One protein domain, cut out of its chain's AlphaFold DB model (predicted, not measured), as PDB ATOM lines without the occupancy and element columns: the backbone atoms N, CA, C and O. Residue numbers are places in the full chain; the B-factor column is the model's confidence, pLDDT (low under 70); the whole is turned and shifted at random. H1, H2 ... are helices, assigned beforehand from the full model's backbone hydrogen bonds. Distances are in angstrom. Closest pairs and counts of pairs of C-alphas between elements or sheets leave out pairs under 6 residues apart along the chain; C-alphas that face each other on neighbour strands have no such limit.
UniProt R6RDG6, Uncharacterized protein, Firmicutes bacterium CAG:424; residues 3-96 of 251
ATOM      1  N   LYS A   3     -20.647  11.111  52.513       91.81
ATOM      2  CA  LYS A   3     -20.388  12.355  53.235       91.81
ATOM      3  C   LYS A   3     -19.560  13.287  52.375       91.81
ATOM      4  O   LYS A   3     -18.632  12.820  51.713       91.81
ATOM      5  N   ASP A   4     -19.887  14.570  52.398       87.88
ATOM      6  CA  ASP A   4     -19.041  15.589  51.794       87.88
ATOM      7  C   ASP A   4     -17.879  15.990  52.727       87.88
ATOM      8  O   ASP A   4     -17.588  15.337  53.730       87.88
ATOM      9  N   HIS A   5     -17.180  17.065  52.369       80.75
ATOM     10  CA  HIS A   5     -16.054  17.588  53.141       80.75
ATOM     11  C   HIS A   5     -16.467  18.430  54.361       80.75
ATOM     12  O   HIS A   5     -15.606  18.744  55.179       80.75
ATOM     13  N   ARG A   6     -17.751  18.792  54.491       81.88
ATOM     14  CA  ARG A   6     -18.332  19.492  55.650       81.88
ATOM     15  C   ARG A   6     -18.973  18.530  56.651       81.88
ATOM     16  O   ARG A   6     -19.240  18.914  57.784       81.88
ATOM     17  N   GLY A   7     -19.140  17.267  56.260       85.00
ATOM     18  CA  GLY A   7     -19.746  16.216  57.071       85.00
ATOM     19  C   GLY A   7     -21.224  15.978  56.760       85.00
ATOM     20  O   GLY A   7     -21.828  15.107  57.393       85.00
ATOM     21  N   ASP A   8     -21.783  16.681  55.773       89.50
ATOM     22  CA  ASP A   8     -23.171  16.544  55.346       89.50
ATOM     23  C   ASP A   8     -23.376  15.204  54.635       89.50
ATOM     24  O   ASP A   8     -22.527  14.739  53.868       89.50
ATOM     25  N   CYS A   9     -24.496  14.541  54.931       91.06
ATOM     26  CA  CYS A   9     -24.784  13.188  54.465       91.06
ATOM     27  C   CYS A   9     -25.811  13.185  53.331       91.06
ATOM     28  O   CYS A   9     -26.905  13.722  53.479       91.06
ATOM     29  N   TYR A  10     -25.506  12.466  52.254       93.12
ATOM     30  CA  TYR A  10     -26.370  12.308  51.082       93.12
ATOM     31  C   TYR A  10     -26.654  10.828  50.822       93.12
ATOM     32  O   TYR A  10     -25.887   9.949  51.245       93.12
ATOM     33  N   THR A  11     -27.743  10.512  50.115       92.00
ATOM     34  CA  THR A  11     -28.090   9.106  49.844       92.00
ATOM     35  C   THR A  11     -27.046   8.454  48.931       92.00
ATOM     36  O   THR A  11     -26.577   7.344  49.213       92.00
ATOM     37  N   ASN A  12     -26.596   9.189  47.911       92.38
ATOM     38  CA  ASN A  12     -25.622   8.770  46.911       92.38
ATOM     39  C   ASN A  12     -24.759   9.958  46.422       92.38
ATOM     40  O   ASN A  12     -25.024  11.120  46.729       92.38
ATOM     41  N   THR A  13     -23.692   9.660  45.673       89.31
ATOM     42  CA  THR A  13     -22.761  10.669  45.135       89.31
ATOM     43  C   THR A  13     -23.409  11.620  44.135       89.31
ATOM     44  O   THR A  13     -22.962  12.758  44.034       89.31
ATOM     45  N   PHE A  14     -24.447  11.187  43.421       90.94
ATOM     46  CA  PHE A  14     -25.169  12.020  42.464       90.94
ATOM     47  C   PHE A  14     -25.950  13.136  43.172       90.94
ATOM     48  O   PHE A  14     -25.808  14.300  42.809       90.94
ATOM     49  N   GLU A  15     -26.679  12.819  44.246       91.62
ATOM     50  CA  GLU A  15     -27.356  13.824  45.079       91.62
ATOM     51  C   GLU A  15     -26.375  14.795  45.736       91.62
ATOM     52  O   GLU A  15     -26.629  15.996  45.766       91.62
ATOM     53  N   MET A  16     -25.228  14.290  46.200       92.31
ATOM     54  CA  MET A  16     -24.155  15.137  46.719       92.31
ATOM     55  C   MET A  16     -23.640  16.108  45.644       92.31
ATOM     56  O   MET A  16     -23.493  17.290  45.916       92.31
ATOM     57  N   CYS A  17     -23.405  15.652  44.410       89.31
ATOM     58  CA  CYS A  17     -22.959  16.532  43.322       89.31
ATOM     59  C   CYS A  17     -24.015  17.593  42.973       89.31
ATOM     60  O   CYS A  17     -23.676  18.769  42.842       89.31
ATOM     61  N   ASN A  18     -25.292  17.202  42.910       88.31
ATOM     62  CA  ASN A  18     -26.399  18.120  42.633       88.31
ATOM     63  C   ASN A  18     -26.552  19.198  43.712       88.31
ATOM     64  O   ASN A  18     -26.747  20.362  43.375       88.31
ATOM     65  N   ALA A  19     -26.427  18.837  44.994       88.31
ATOM     66  CA  ALA A  19     -26.509  19.791  46.102       88.31
ATOM     67  C   ALA A  19     -25.414  20.870  46.035       88.31
ATOM     68  O   ALA A  19     -25.634  22.009  46.437       88.31
ATOM     69  N   TRP A  20     -24.252  20.511  45.490       84.19
ATOM     70  CA  TRP A  20     -23.109  21.402  45.297       84.19
ATOM     71  C   TRP A  20     -23.080  22.075  43.914       84.19
ATOM     72  O   TRP A  20     -22.147  22.817  43.615       84.19
ATOM     73  N   GLY A  21     -24.089  21.841  43.066       83.12
ATOM     74  CA  GLY A  21     -24.180  22.439  41.730       83.12
ATOM     75  C   GLY A  21     -23.104  21.956  40.751       83.12
ATOM     76  O   GLY A  21     -22.764  22.676  39.814       83.12
ATOM     77  N   VAL A  22     -22.548  20.758  40.961       84.62
ATOM     78  CA  VAL A  22     -21.519  20.162  40.096       84.62
ATOM     79  C   VAL A  22     -22.115  19.030  39.273       84.62
ATOM     80  O   VAL A  22     -22.789  18.150  39.800       84.62
ATOM     81  N   ASP A  23     -21.808  19.013  37.977       86.75
ATOM     82  CA  ASP A  23     -22.178  17.900  37.110       86.75
ATOM     83  C   ASP A  23     -21.504  16.591  37.568       86.75
ATOM     84  O   ASP A  23     -20.288  16.514  37.777       86.75
ATOM     85  N   TYR A  24     -22.301  15.533  37.719       89.31
ATOM     86  CA  TYR A  24     -21.833  14.244  38.228       89.31
ATOM     87  C   TYR A  24     -20.729  13.618  37.359       89.31
ATOM     88  O   TYR A  24     -19.806  12.975  37.878       89.31
ATOM     89  N   ARG A  25     -20.784  13.812  36.035       87.06
ATOM     90  CA  ARG A  25     -19.769  13.297  35.112       87.06
ATOM     91  C   ARG A  25     -18.456  14.060  35.288       87.06
ATOM     92  O   ARG A  25     -17.410  13.420  35.400       87.06
ATOM     93  N   LEU A  26     -18.515  15.385  35.421       84.69
ATOM     94  CA  LEU A  26     -17.357  16.228  35.734       84.69
ATOM     95  C   LEU A  26     -16.725  15.868  37.089       84.69
ATOM     96  O   LEU A  26     -15.502  15.737  37.193       84.69
ATOM     97  N   PHE A  27     -17.538  15.653  38.126       90.00
ATOM     98  CA  PHE A  27     -17.064  15.172  39.426       90.00
ATOM     99  C   PHE A  27     -16.330  13.831  39.295       90.00
ATOM    100  O   PHE A  27     -15.217  13.672  39.798       90.00
ATOM    101  N   THR A  28     -16.922  12.873  38.579       89.88
ATOM    102  CA  THR A  28     -16.345  11.535  38.391       89.88
ATOM    103  C   THR A  28     -15.007  11.599  37.656       89.88
ATOM    104  O   THR A  28     -14.039  10.964  38.077       89.88
ATOM    105  N   GLU A  29     -14.911  12.416  36.608       84.94
ATOM    106  CA  GLU A  29     -13.666  12.639  35.875       84.94
ATOM    107  C   GLU A  29     -12.570  13.239  36.770       84.94
ATOM    108  O   GLU A  29     -11.432  12.763  36.775       84.94
ATOM    109  N   ARG A  30     -12.907  14.242  37.592       87.31
ATOM    110  CA  ARG A  30     -11.974  14.834  38.569       87.31
ATOM    111  C   ARG A  30     -11.453  13.780  39.546       87.31
ATOM    112  O   ARG A  30     -10.248  13.712  39.793       87.31
ATOM    113  N   ARG A  31     -12.331  12.908  40.048       89.31
ATOM    114  CA  ARG A  31     -11.954  11.798  40.940       89.31
ATOM    115  C   ARG A  31     -11.033  10.786  40.253       89.31
ATOM    116  O   ARG A  31     -10.055  10.371  40.868       89.31
ATOM    117  N   GLN A  32     -11.281  10.448  38.985       84.38
ATOM    118  CA  GLN A  32     -10.402   9.572  38.192       84.38
ATOM    119  C   GLN A  32      -9.021  10.193  37.939       84.38
ATOM    120  O   GLN A  32      -8.014   9.491  37.960       84.38
ATOM    121  N   ARG A  33      -8.949  11.520  37.785       78.44
ATOM    122  CA  ARG A  33      -7.695  12.290  37.696       78.44
ATOM    123  C   ARG A  33      -6.999  12.491  39.054       78.44
ATOM    124  O   ARG A  33      -6.034  13.248  39.139       78.44
ATOM    125  N   GLY A  34      -7.489  11.857  40.122       80.50
ATOM    126  CA  GLY A  34      -6.886  11.890  41.457       80.50
ATOM    127  C   GLY A  34      -7.218  13.131  42.290       80.50
ATOM    128  O   GLY A  34      -6.542  13.399  43.282       80.50
ATOM    129  N   TRP A  35      -8.236  13.916  41.925       80.81
ATOM    130  CA  TRP A  35      -8.622  15.089  42.712       80.81
ATOM    131  C   TRP A  35      -9.249  14.676  44.048       80.81
ATOM    132  O   TRP A  35     -10.025  13.722  44.127       80.81
ATOM    133  N   GLY A  36      -8.959  15.435  45.110       83.19
ATOM    134  CA  GLY A  36      -9.594  15.273  46.423       83.19
ATOM    135  C   GLY A  36     -11.115  15.488  46.378       83.19
ATOM    136  O   GLY A  36     -11.630  16.128  45.459       83.19
ATOM    137  N   LEU A  37     -11.842  14.946  47.362       85.00
ATOM    138  CA  LEU A  37     -13.312  14.997  47.412       85.00
ATOM    139  C   LEU A  37     -13.828  16.441  47.427       85.00
ATOM    140  O   LEU A  37     -14.597  16.820  46.551       85.00
ATOM    141  N   MET A  38     -13.325  17.247  48.367       83.81
ATOM    142  CA  MET A  38     -13.623  18.678  48.475       83.81
ATOM    143  C   MET A  38     -13.384  19.394  47.144       83.81
ATOM    144  O   MET A  38     -14.299  19.985  46.580       83.81
ATOM    145  N   ARG A  39     -12.175  19.243  46.591       78.75
ATOM    146  CA  ARG A  39     -11.764  19.853  45.321       78.75
ATOM    147  C   ARG A  39     -12.689  19.471  44.164       78.75
ATOM    148  O   ARG A  39     -12.971  20.283  43.296       78.75
ATOM    149  N   SER A  40     -13.176  18.236  44.148       84.69
ATOM    150  CA  SER A  40     -14.056  17.769  43.077       84.69
ATOM    151  C   SER A  40     -15.438  18.438  43.116       84.69
ATOM    152  O   SER A  40     -16.039  18.580  42.052       84.69
ATOM    153  N   LEU A  41     -15.900  18.870  44.300       83.44
ATOM    154  CA  LEU A  41     -17.220  19.473  44.547       83.44
ATOM    155  C   LEU A  41     -17.237  21.007  44.516       83.44
ATOM    156  O   LEU A  41     -18.259  21.580  44.174       83.44
ATOM    157  N   ILE A  42     -16.146  21.687  44.877       80.31
ATOM    158  CA  ILE A  42     -16.159  23.161  44.980       80.31
ATOM    159  C   ILE A  42     -15.626  23.869  43.732       80.31
ATOM    160  O   ILE A  42     -15.836  25.066  43.567       80.31
ATOM    161  N   THR A  43     -14.908  23.162  42.851       71.12
ATOM    162  CA  THR A  43     -14.340  23.786  41.651       71.12
ATOM    163  C   THR A  43     -15.440  24.029  40.601       71.12
ATOM    164  O   THR A  43     -16.026  23.056  40.113       71.12
ATOM    165  N   PRO A  44     -15.704  25.280  40.182       67.75
ATOM    166  CA  PRO A  44     -16.671  25.585  39.136       67.75
ATOM    167  C   PRO A  44     -16.237  25.000  37.785       67.75
ATOM    168  O   PRO A  44     -15.062  24.706  37.547       67.75
ATOM    169  N   SER A  45     -17.203  24.763  36.902       62.97
ATOM    170  CA  SER A  45     -16.959  24.278  35.542       62.97
ATOM    171  C   SER A  45     -16.538  25.446  34.642       62.97
ATOM    172  O   SER A  45     -17.341  25.933  33.854       62.97
ATOM    173  N   CYS A  46     -15.310  25.948  34.784       55.06
ATOM    174  CA  CYS A  46     -14.768  26.965  33.877       55.06
ATOM    175  C   CYS A  46     -14.026  26.301  32.708       55.06
ATOM    176  O   CYS A  46     -13.193  25.415  32.912       55.06
ATOM    177  N   GLU A  47     -14.296  26.761  31.487       47.56
ATOM    178  CA  GLU A  47     -13.525  26.432  30.284       47.56
ATOM    179  C   GLU A  47     -12.151  27.118  30.356       47.56
ATOM    180  O   GLU A  47     -11.936  28.207  29.836       47.56
ATOM    181  N   GLY A  48     -11.211  26.514  31.081       52.41
ATOM    182  CA  GLY A  48      -9.855  27.038  31.216       52.41
ATOM    183  C   GLY A  48      -9.010  26.261  32.220       52.41
ATOM    184  O   GLY A  48      -9.525  25.553  33.089       52.41
ATOM    185  N   THR A  49      -7.686  26.388  32.102       55.22
ATOM    186  CA  THR A  49      -6.715  25.814  33.045       55.22
ATOM    187  C   THR A  49      -6.781  26.584  34.364       55.22
ATOM    188  O   THR A  49      -5.990  27.487  34.608       55.22
ATOM    189  N   THR A  50      -7.765  26.260  35.197       61.44
ATOM    190  CA  THR A  50      -7.948  26.864  36.521       61.44
ATOM    191  C   THR A  50      -6.736  26.601  37.408       61.44
ATOM    192  O   THR A  50      -6.271  25.463  37.539       61.44
ATOM    193  N   ILE A  51      -6.206  27.670  38.001       72.69
ATOM    194  CA  ILE A  51      -5.035  27.624  38.875       72.69
ATOM    195  C   ILE A  51      -5.488  27.915  40.301       72.69
ATOM    196  O   ILE A  51      -6.315  28.793  40.537       72.69
ATOM    197  N   PHE A  52      -4.967  27.130  41.240       76.62
ATOM    198  CA  PHE A  52      -5.374  27.150  42.639       76.62
ATOM    199  C   PHE A  52      -4.165  27.415  43.521       76.62
ATOM    200  O   PHE A  52      -3.083  26.874  43.254       76.62
ATOM    201  N   ASP A  53      -4.367  28.185  44.586       82.25
ATOM    202  CA  ASP A  53      -3.384  28.283  45.660       82.25
ATOM    203  C   ASP A  53      -3.519  27.119  46.661       82.25
ATOM    204  O   ASP A  53      -4.207  26.122  46.424       82.25
ATOM    205  N   HIS A  54      -2.792  27.215  47.771       80.81
ATOM    206  CA  HIS A  54      -2.787  26.201  48.820       80.81
ATOM    207  C   HIS A  54      -4.003  26.278  49.761       80.81
ATOM    208  O   HIS A  54      -4.256  25.310  50.476       80.81
ATOM    209  N   GLU A  55      -4.759  27.379  49.739       76.88
ATOM    210  CA  GLU A  55      -5.995  27.571  50.510       76.88
ATOM    211  C   GLU A  55      -7.244  27.160  49.712       76.88
ATOM    212  O   GLU A  55      -8.333  27.021  50.264       76.88
ATOM    213  N   GLY A  56      -7.077  26.898  48.413       69.44
ATOM    214  CA  GLY A  56      -8.152  26.504  47.508       69.44
ATOM    215  C   GLY A  56      -8.815  27.682  46.795       69.44
ATOM    216  O   GLY A  56      -9.834  27.474  46.132       69.44
ATOM    217  N   ASN A  57      -8.238  28.884  46.883       76.31
ATOM    218  CA  ASN A  57      -8.698  30.040  46.124       76.31
ATOM    219  C   ASN A  57      -8.409  29.834  44.634       76.31
ATOM    220  O   ASN A  57      -7.396  29.240  44.250       76.31
ATOM    221  N   ILE A  58      -9.321  30.315  43.793       75.75
ATOM    222  CA  ILE A  58      -9.307  30.080  42.348       75.75
ATOM    223  C   ILE A  58      -8.850  31.346  41.642       75.75
ATOM    224  O   ILE A  58      -9.403  32.419  41.867       75.75
ATOM    225  N   PHE A  59      -7.882  31.193  40.746       80.12
ATOM    226  CA  PHE A  59      -7.341  32.280  39.948       80.12
ATOM    227  C   PHE A  59      -7.441  31.957  38.461       80.12
ATOM    228  O   PHE A  59      -7.295  30.806  38.036       80.12
ATOM    229  N   GLU A  60      -7.659  33.000  37.663       78.12
ATOM    230  CA  GLU A  60      -7.725  32.903  36.202       78.12
ATOM    231  C   GLU A  60      -6.395  32.437  35.604       78.12
ATOM    232  O   GLU A  60      -6.365  31.722  34.604       78.12
ATOM    233  N   ASN A  61      -5.278  32.839  36.215       83.69
ATOM    234  CA  ASN A  61      -3.938  32.478  35.784       83.69
ATOM    235  C   ASN A  61      -2.922  32.568  36.939       83.69
ATOM    236  O   ASN A  61      -3.200  33.082  38.023       83.69
ATOM    237  N   GLU A  62      -1.712  32.058  36.692       85.56
ATOM    238  CA  GLU A  62      -0.648  31.969  37.696       85.56
ATOM    239  C   GLU A  62      -0.160  33.355  38.112       85.56
ATOM    240  O   GLU A  62       0.253  33.526  39.255       85.56
ATOM    241  N   ALA A  63      -0.204  34.336  37.206       87.00
ATOM    242  CA  ALA A  63       0.209  35.698  37.510       87.00
ATOM    243  C   ALA A  63      -0.753  36.349  38.511       87.00
ATOM    244  O   ALA A  63      -0.282  36.871  39.514       87.00
ATOM    245  N   ALA A  64      -2.067  36.209  38.307       88.06
ATOM    246  CA  ALA A  64      -3.098  36.701  39.222       88.06
ATOM    247  C   ALA A  64      -2.994  36.048  40.611       88.06
ATOM    248  O   ALA A  64      -3.070  36.731  41.630       88.06
ATOM    249  N   MET A  65      -2.736  34.735  40.661       91.81
ATOM    250  CA  MET A  65      -2.458  34.048  41.926       91.81
ATOM    251  C   MET A  65      -1.218  34.625  42.617       91.81
ATOM    252  O   MET A  65      -1.252  34.938  43.801       91.81
ATOM    253  N   CYS A  66      -0.111  34.771  41.889       92.06
ATOM    254  CA  CYS A  66       1.136  35.280  42.456       92.06
ATOM    255  C   CYS A  66       0.994  36.727  42.957       92.06
ATOM    256  O   CYS A  66       1.501  37.049  44.030       92.06
ATOM    257  N   GLU A  67       0.267  37.572  42.223       91.44
ATOM    258  CA  GLU A  67      -0.012  38.961  42.590       91.44
ATOM    259  C   GLU A  67      -0.810  39.060  43.895       91.44
ATOM    260  O   GLU A  67      -0.420  39.812  44.786       91.44
ATOM    261  N   ASN A  68      -1.840  38.223  44.063       91.81
ATOM    262  CA  ASN A  68      -2.616  38.152  45.303       91.81
ATOM    263  C   ASN A  68      -1.753  37.795  46.527       91.81
ATOM    264  O   ASN A  68      -1.967  38.310  47.619       91.81
ATOM    265  N   TRP A  69      -0.745  36.940  46.335       90.94
ATOM    266  CA  TRP A  69       0.197  36.529  47.382       90.94
ATOM    267  C   TRP A  69       1.434  37.441  47.492       90.94
ATOM    268  O   TRP A  69       2.351  37.154  48.259       90.94
ATOM    269  N   GLY A  70       1.488  38.542  46.734       88.38
ATOM    270  CA  GLY A  70       2.591  39.504  46.790       88.38
ATOM    271  C   GLY A  70       3.934  38.957  46.291       88.38
ATOM    272  O   GLY A  70       4.992  39.470  46.662       88.38
ATOM    273  N   ILE A  71       3.922  37.918  45.452       91.81
ATOM    274  CA  ILE A  71       5.116  37.311  44.859       91.81
ATOM    275  C   ILE A  71       5.139  37.503  43.341       91.81
ATOM    276  O   ILE A  71       4.116  37.502  42.669       91.81
ATOM    277  N   SER A  72       6.329  37.638  42.751       91.06
ATOM    278  CA  SER A  72       6.446  37.655  41.292       91.06
ATOM    279  C   SER A  72       6.261  36.253  40.694       91.06
ATOM    280  O   SER A  72       6.844  35.270  41.165       91.06
ATOM    281  N   GLN A  73       5.514  36.158  39.592       91.88
ATOM    282  CA  GLN A  73       5.303  34.898  38.868       91.88
ATOM    283  C   GLN A  73       6.621  34.153  38.540       91.88
ATOM    284  O   GLN A  73       6.690  32.943  38.776       91.88
ATOM    285  N   PRO A  74       7.716  34.811  38.092       91.88
ATOM    286  CA  PRO A  74       8.988  34.119  37.866       91.88
ATOM    287  C   PRO A  74       9.586  33.491  39.133       91.88
ATOM    288  O   PRO A  74      10.197  32.420  39.058       91.88
ATOM    289  N   ALA A  75       9.417  34.129  40.297       89.06
ATOM    290  CA  ALA A  75       9.898  33.593  41.565       89.06
ATOM    291  C   ALA A  75       9.111  32.339  41.966       89.06
ATOM    292  O   ALA A  75       9.727  31.312  42.267       89.06
ATOM    293  N   TYR A  76       7.779  32.385  41.874       93.31
ATOM    294  CA  TYR A  76       6.909  31.231  42.106       93.31
ATOM    295  C   TYR A  76       7.260  30.056  41.180       93.31
ATOM    296  O   TYR A  76       7.590  28.965  41.656       93.31
ATOM    297  N   VAL A  77       7.314  30.279  39.861       90.69
ATOM    298  CA  VAL A  77       7.672  29.241  38.873       90.69
ATOM    299  C   VAL A  77       9.058  28.662  39.160       90.69
ATOM    300  O   VAL A  77       9.270  27.447  39.104       90.69
ATOM    301  N   GLY A  78      10.024  29.515  39.509       88.50
ATOM    302  CA  GLY A  78      11.363  29.085  39.891       88.50
ATOM    303  C   GLY A  78      11.381  28.207  41.146       88.50
ATOM    304  O   GLY A  78      12.180  27.273  41.218       88.50
ATOM    305  N   ARG A  79      10.536  28.490  42.142       91.31
ATOM    306  CA  ARG A  79      10.393  27.679  43.362       91.31
ATOM    307  C   ARG A  79       9.727  26.338  43.063       91.31
ATOM    308  O   ARG A  79      10.273  25.301  43.438       91.31
ATOM    309  N   ARG A  80       8.649  26.334  42.275       90.62
ATOM    310  CA  ARG A  80       7.968  25.109  41.818       90.62
ATOM    311  C   ARG A  80       8.905  24.183  41.037       90.62
ATOM    312  O   ARG A  80       8.972  22.997  41.339       90.62
ATOM    313  N   LYS A  81       9.730  24.721  40.127       83.31
ATOM    314  CA  LYS A  81      10.767  23.949  39.400       83.31
ATOM    315  C   LYS A  81      11.849  23.352  40.308       83.31
ATOM    316  O   LYS A  81      12.496  22.384  39.922       83.31
ATOM    317  N   ARG A  82      12.070  23.930  41.492       82.81
ATOM    318  CA  ARG A  82      12.998  23.420  42.516       82.81
ATOM    319  C   ARG A  82      12.316  22.485  43.522       82.81
ATOM    320  O   ARG A  82      12.955  22.105  44.494       82.81
ATOM    321  N   GLY A  83      11.050  22.128  43.296       79.12
ATOM    322  CA  GLY A  83      10.307  21.175  44.119       79.12
ATOM    323  C   GLY A  83       9.647  21.770  45.363       79.12
ATOM    324  O   GLY A  83       9.245  21.013  46.238       79.12
ATOM    325  N   TRP A  84       9.529  23.096  45.467       85.06
ATOM    326  CA  TRP A  84       8.835  23.724  46.596       85.06
ATOM    327  C   TRP A  84       7.341  23.400  46.563       85.06
ATOM    328  O   TRP A  84       6.746  23.321  45.478       85.06
ATOM    329  N   SER A  85       6.723  23.256  47.739       83.50
ATOM    330  CA  SER A  85       5.268  23.135  47.853       83.50
ATOM    331  C   SER A  85       4.579  24.411  47.337       83.50
ATOM    332  O   SER A  85       5.213  25.458  47.218       83.50
ATOM    333  N   VAL A  86       3.297  24.332  46.961       83.06
ATOM    334  CA  VAL A  86       2.545  25.520  46.497       83.06
ATOM    335  C   VAL A  86       2.470  26.569  47.609       83.06
ATOM    336  O   VAL A  86       2.679  27.745  47.337       83.06
ATOM    337  N   GLN A  87       2.265  26.123  48.852       85.50
ATOM    338  CA  GLN A  87       2.261  26.966  50.044       85.50
ATOM    339  C   GLN A  87       3.590  27.707  50.207       85.50
ATOM    340  O   GLN A  87       3.612  28.927  50.103       85.50
ATOM    341  N   ASP A  88       4.707  26.986  50.340       83.88
ATOM    342  CA  ASP A  88       6.034  27.595  50.530       83.88
ATOM    343  C   ASP A  88       6.413  28.510  49.365       83.88
ATOM    344  O   ASP A  88       7.083  29.533  49.529       83.88
ATOM    345  N   ALA A  89       6.007  28.127  48.151       88.62
ATOM    346  CA  ALA A  89       6.287  28.903  46.962       88.62
ATOM    347  C   ALA A  89       5.575  30.260  46.968       88.62
ATOM    348  O   ALA A  89       6.149  31.191  46.401       88.62
ATOM    349  N   LEU A  90       4.400  30.371  47.594       88.44
ATOM    350  CA  LEU A  90       3.594  31.593  47.664       88.44
ATOM    351  C   LEU A  90       3.856  32.418  48.933       88.44
ATOM    352  O   LEU A  90       3.891  33.638  48.844       88.44
ATOM    353  N   THR A  91       4.084  31.786  50.087       86.56
ATOM    354  CA  THR A  91       4.125  32.486  51.386       86.56
ATOM    355  C   THR A  91       5.513  32.970  51.797       86.56
ATOM    356  O   THR A  91       5.636  33.974  52.498       86.56
ATOM    357  N   ILE A  92       6.587  32.295  51.375       83.06
ATOM    358  CA  ILE A  92       7.945  32.681  51.785       83.06
ATOM    359  C   ILE A  92       8.372  33.923  50.982       83.06
ATOM    360  O   ILE A  92       8.383  33.874  49.752       83.06
ATOM    361  N   PRO A  93       8.786  35.042  51.591       79.81
ATOM    362  CA  PRO A  93       9.169  36.242  50.845       79.81
ATOM    363  C   PRO A  93      10.440  36.031  50.002       79.81
ATOM    364  O   PRO A  93      11.312  35.218  50.321       79.81
ATOM    365  N   VAL A  94      10.560  36.742  48.874       72.00
ATOM    366  CA  VAL A  94      11.789  36.741  48.060       72.00
ATOM    367  C   VAL A  94      12.799  37.682  48.715       72.00
ATOM    368  O   VAL A  94      12.674  38.896  48.605       72.00
ATOM    369  N   MET A  95      13.800  37.125  49.395       67.50
ATOM    370  CA  MET A  95      14.872  37.914  50.009       67.50
ATOM    371  C   MET A  95      15.810  38.484  48.939       67.50
ATOM    372  O   MET A  95      16.324  37.733  48.102       67.50
ATOM    373  N   LYS A  96      16.047  39.801  48.957       67.94
ATOM    374  CA  LYS A  96      17.124  40.415  48.168       67.94
ATOM    375  C   LYS A  96      18.461  40.148  48.860       67.94
ATOM    376  O   LYS A  96      18.509  39.874  50.055       67.94
TER     377      LYS A  96
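What this domain is: This is residues 3 to 96 of the 251 residues of an uncharacterized protein of Firmicutes bacterium CAG:424 (UniProt R6RDG6). Two small lobes of three short helices each, H1 to H3 and H4 to H6, lie one beyond the other along the longest axis, joined by a long loop with no named element. In each lobe the second helix touches the other two at steep tilts, and between the lobes residues 51 to 52 pair antiparallel with residues 58 to 59. The printed part has 94 residues with six named helices, H1 to H6 in order along the chain, and no named strand. The class is all helix, though under half of the residues, 44 of 94, are in named elements. The whole is loose, with a radius of gyration of the C-alphas of 16.0 A, and its outline is a rod spanning 55 by 27 by 21 A.

How they stand to each other: H1, residues 13 to 19, touches H2, residues 24 to 32, opposite ways at a steep tilt of 56 degrees; their closest C-alphas, of Cys 17 and Tyr 24, are 5.7 A apart. H2 and H3, residues 37 to 42, touch as a helical hairpin at a steep tilt of 41 degrees, opposite ways, with the closest C-alphas, of Phe 27 and Ser 40, 5.4 A apart. H1 and H3 are close but not clearly touching: their closest C-alphas, of Cys 17 and Leu 41, are 6.6 A apart, and they run the same way at a shallow tilt of 28 degrees. H3 is apart from H4, residues 62 to 68. H4 touches H5, residues 73 to 81, opposite ways at a steep tilt of 64 degrees, closest at the C-alphas of Ala 63 and Gln 73, 5.3 A apart. H5 and H6, residues 86 to 91, touch as a helical hairpin at a steep tilt of 43 degrees, opposite ways, closest at the C-alphas of Tyr 76 and Ala 89, 5.4 A apart. H4 and H6 are close but not clearly touching, with the C-alphas of Cys 66 and Leu 90 closest at 6.8 A, the same way at a shallow tilt of 34 degrees, only just short of steep. The helix packing is mostly crossed: of the 4 touching pairs, 0 are at a shallow tilt. In H1, H2, H3, H4, H5 and H6 every O i to N i+4 pair is within hydrogen-bond range.

Where its parts are: H1 begins at C-alpha 13, (-22.761, 10.669, 45.135), and is 9.9 A long from first to last C-alpha. H2 is 12.3 A long and H3 9.0 A. H4 begins at C-alpha 62, (-0.648, 31.969, 37.696), and is 10.0 A long. H5 is 12.2 A long, and H6, 8.7 A long, ends at C-alpha 91, (4.125, 32.486, 51.386).

The domain as a whole: The two C-alphas farthest apart, of Thr 11 and Lys 96, are 55.0 A apart. The printed part has no cut. The link from H3 to H4, 19 residues, is long; the other four are tight. Mean pLDDT of the printed part is 83.0, and it is under 70 at residues 44 to 50, 56, and 95 to 96.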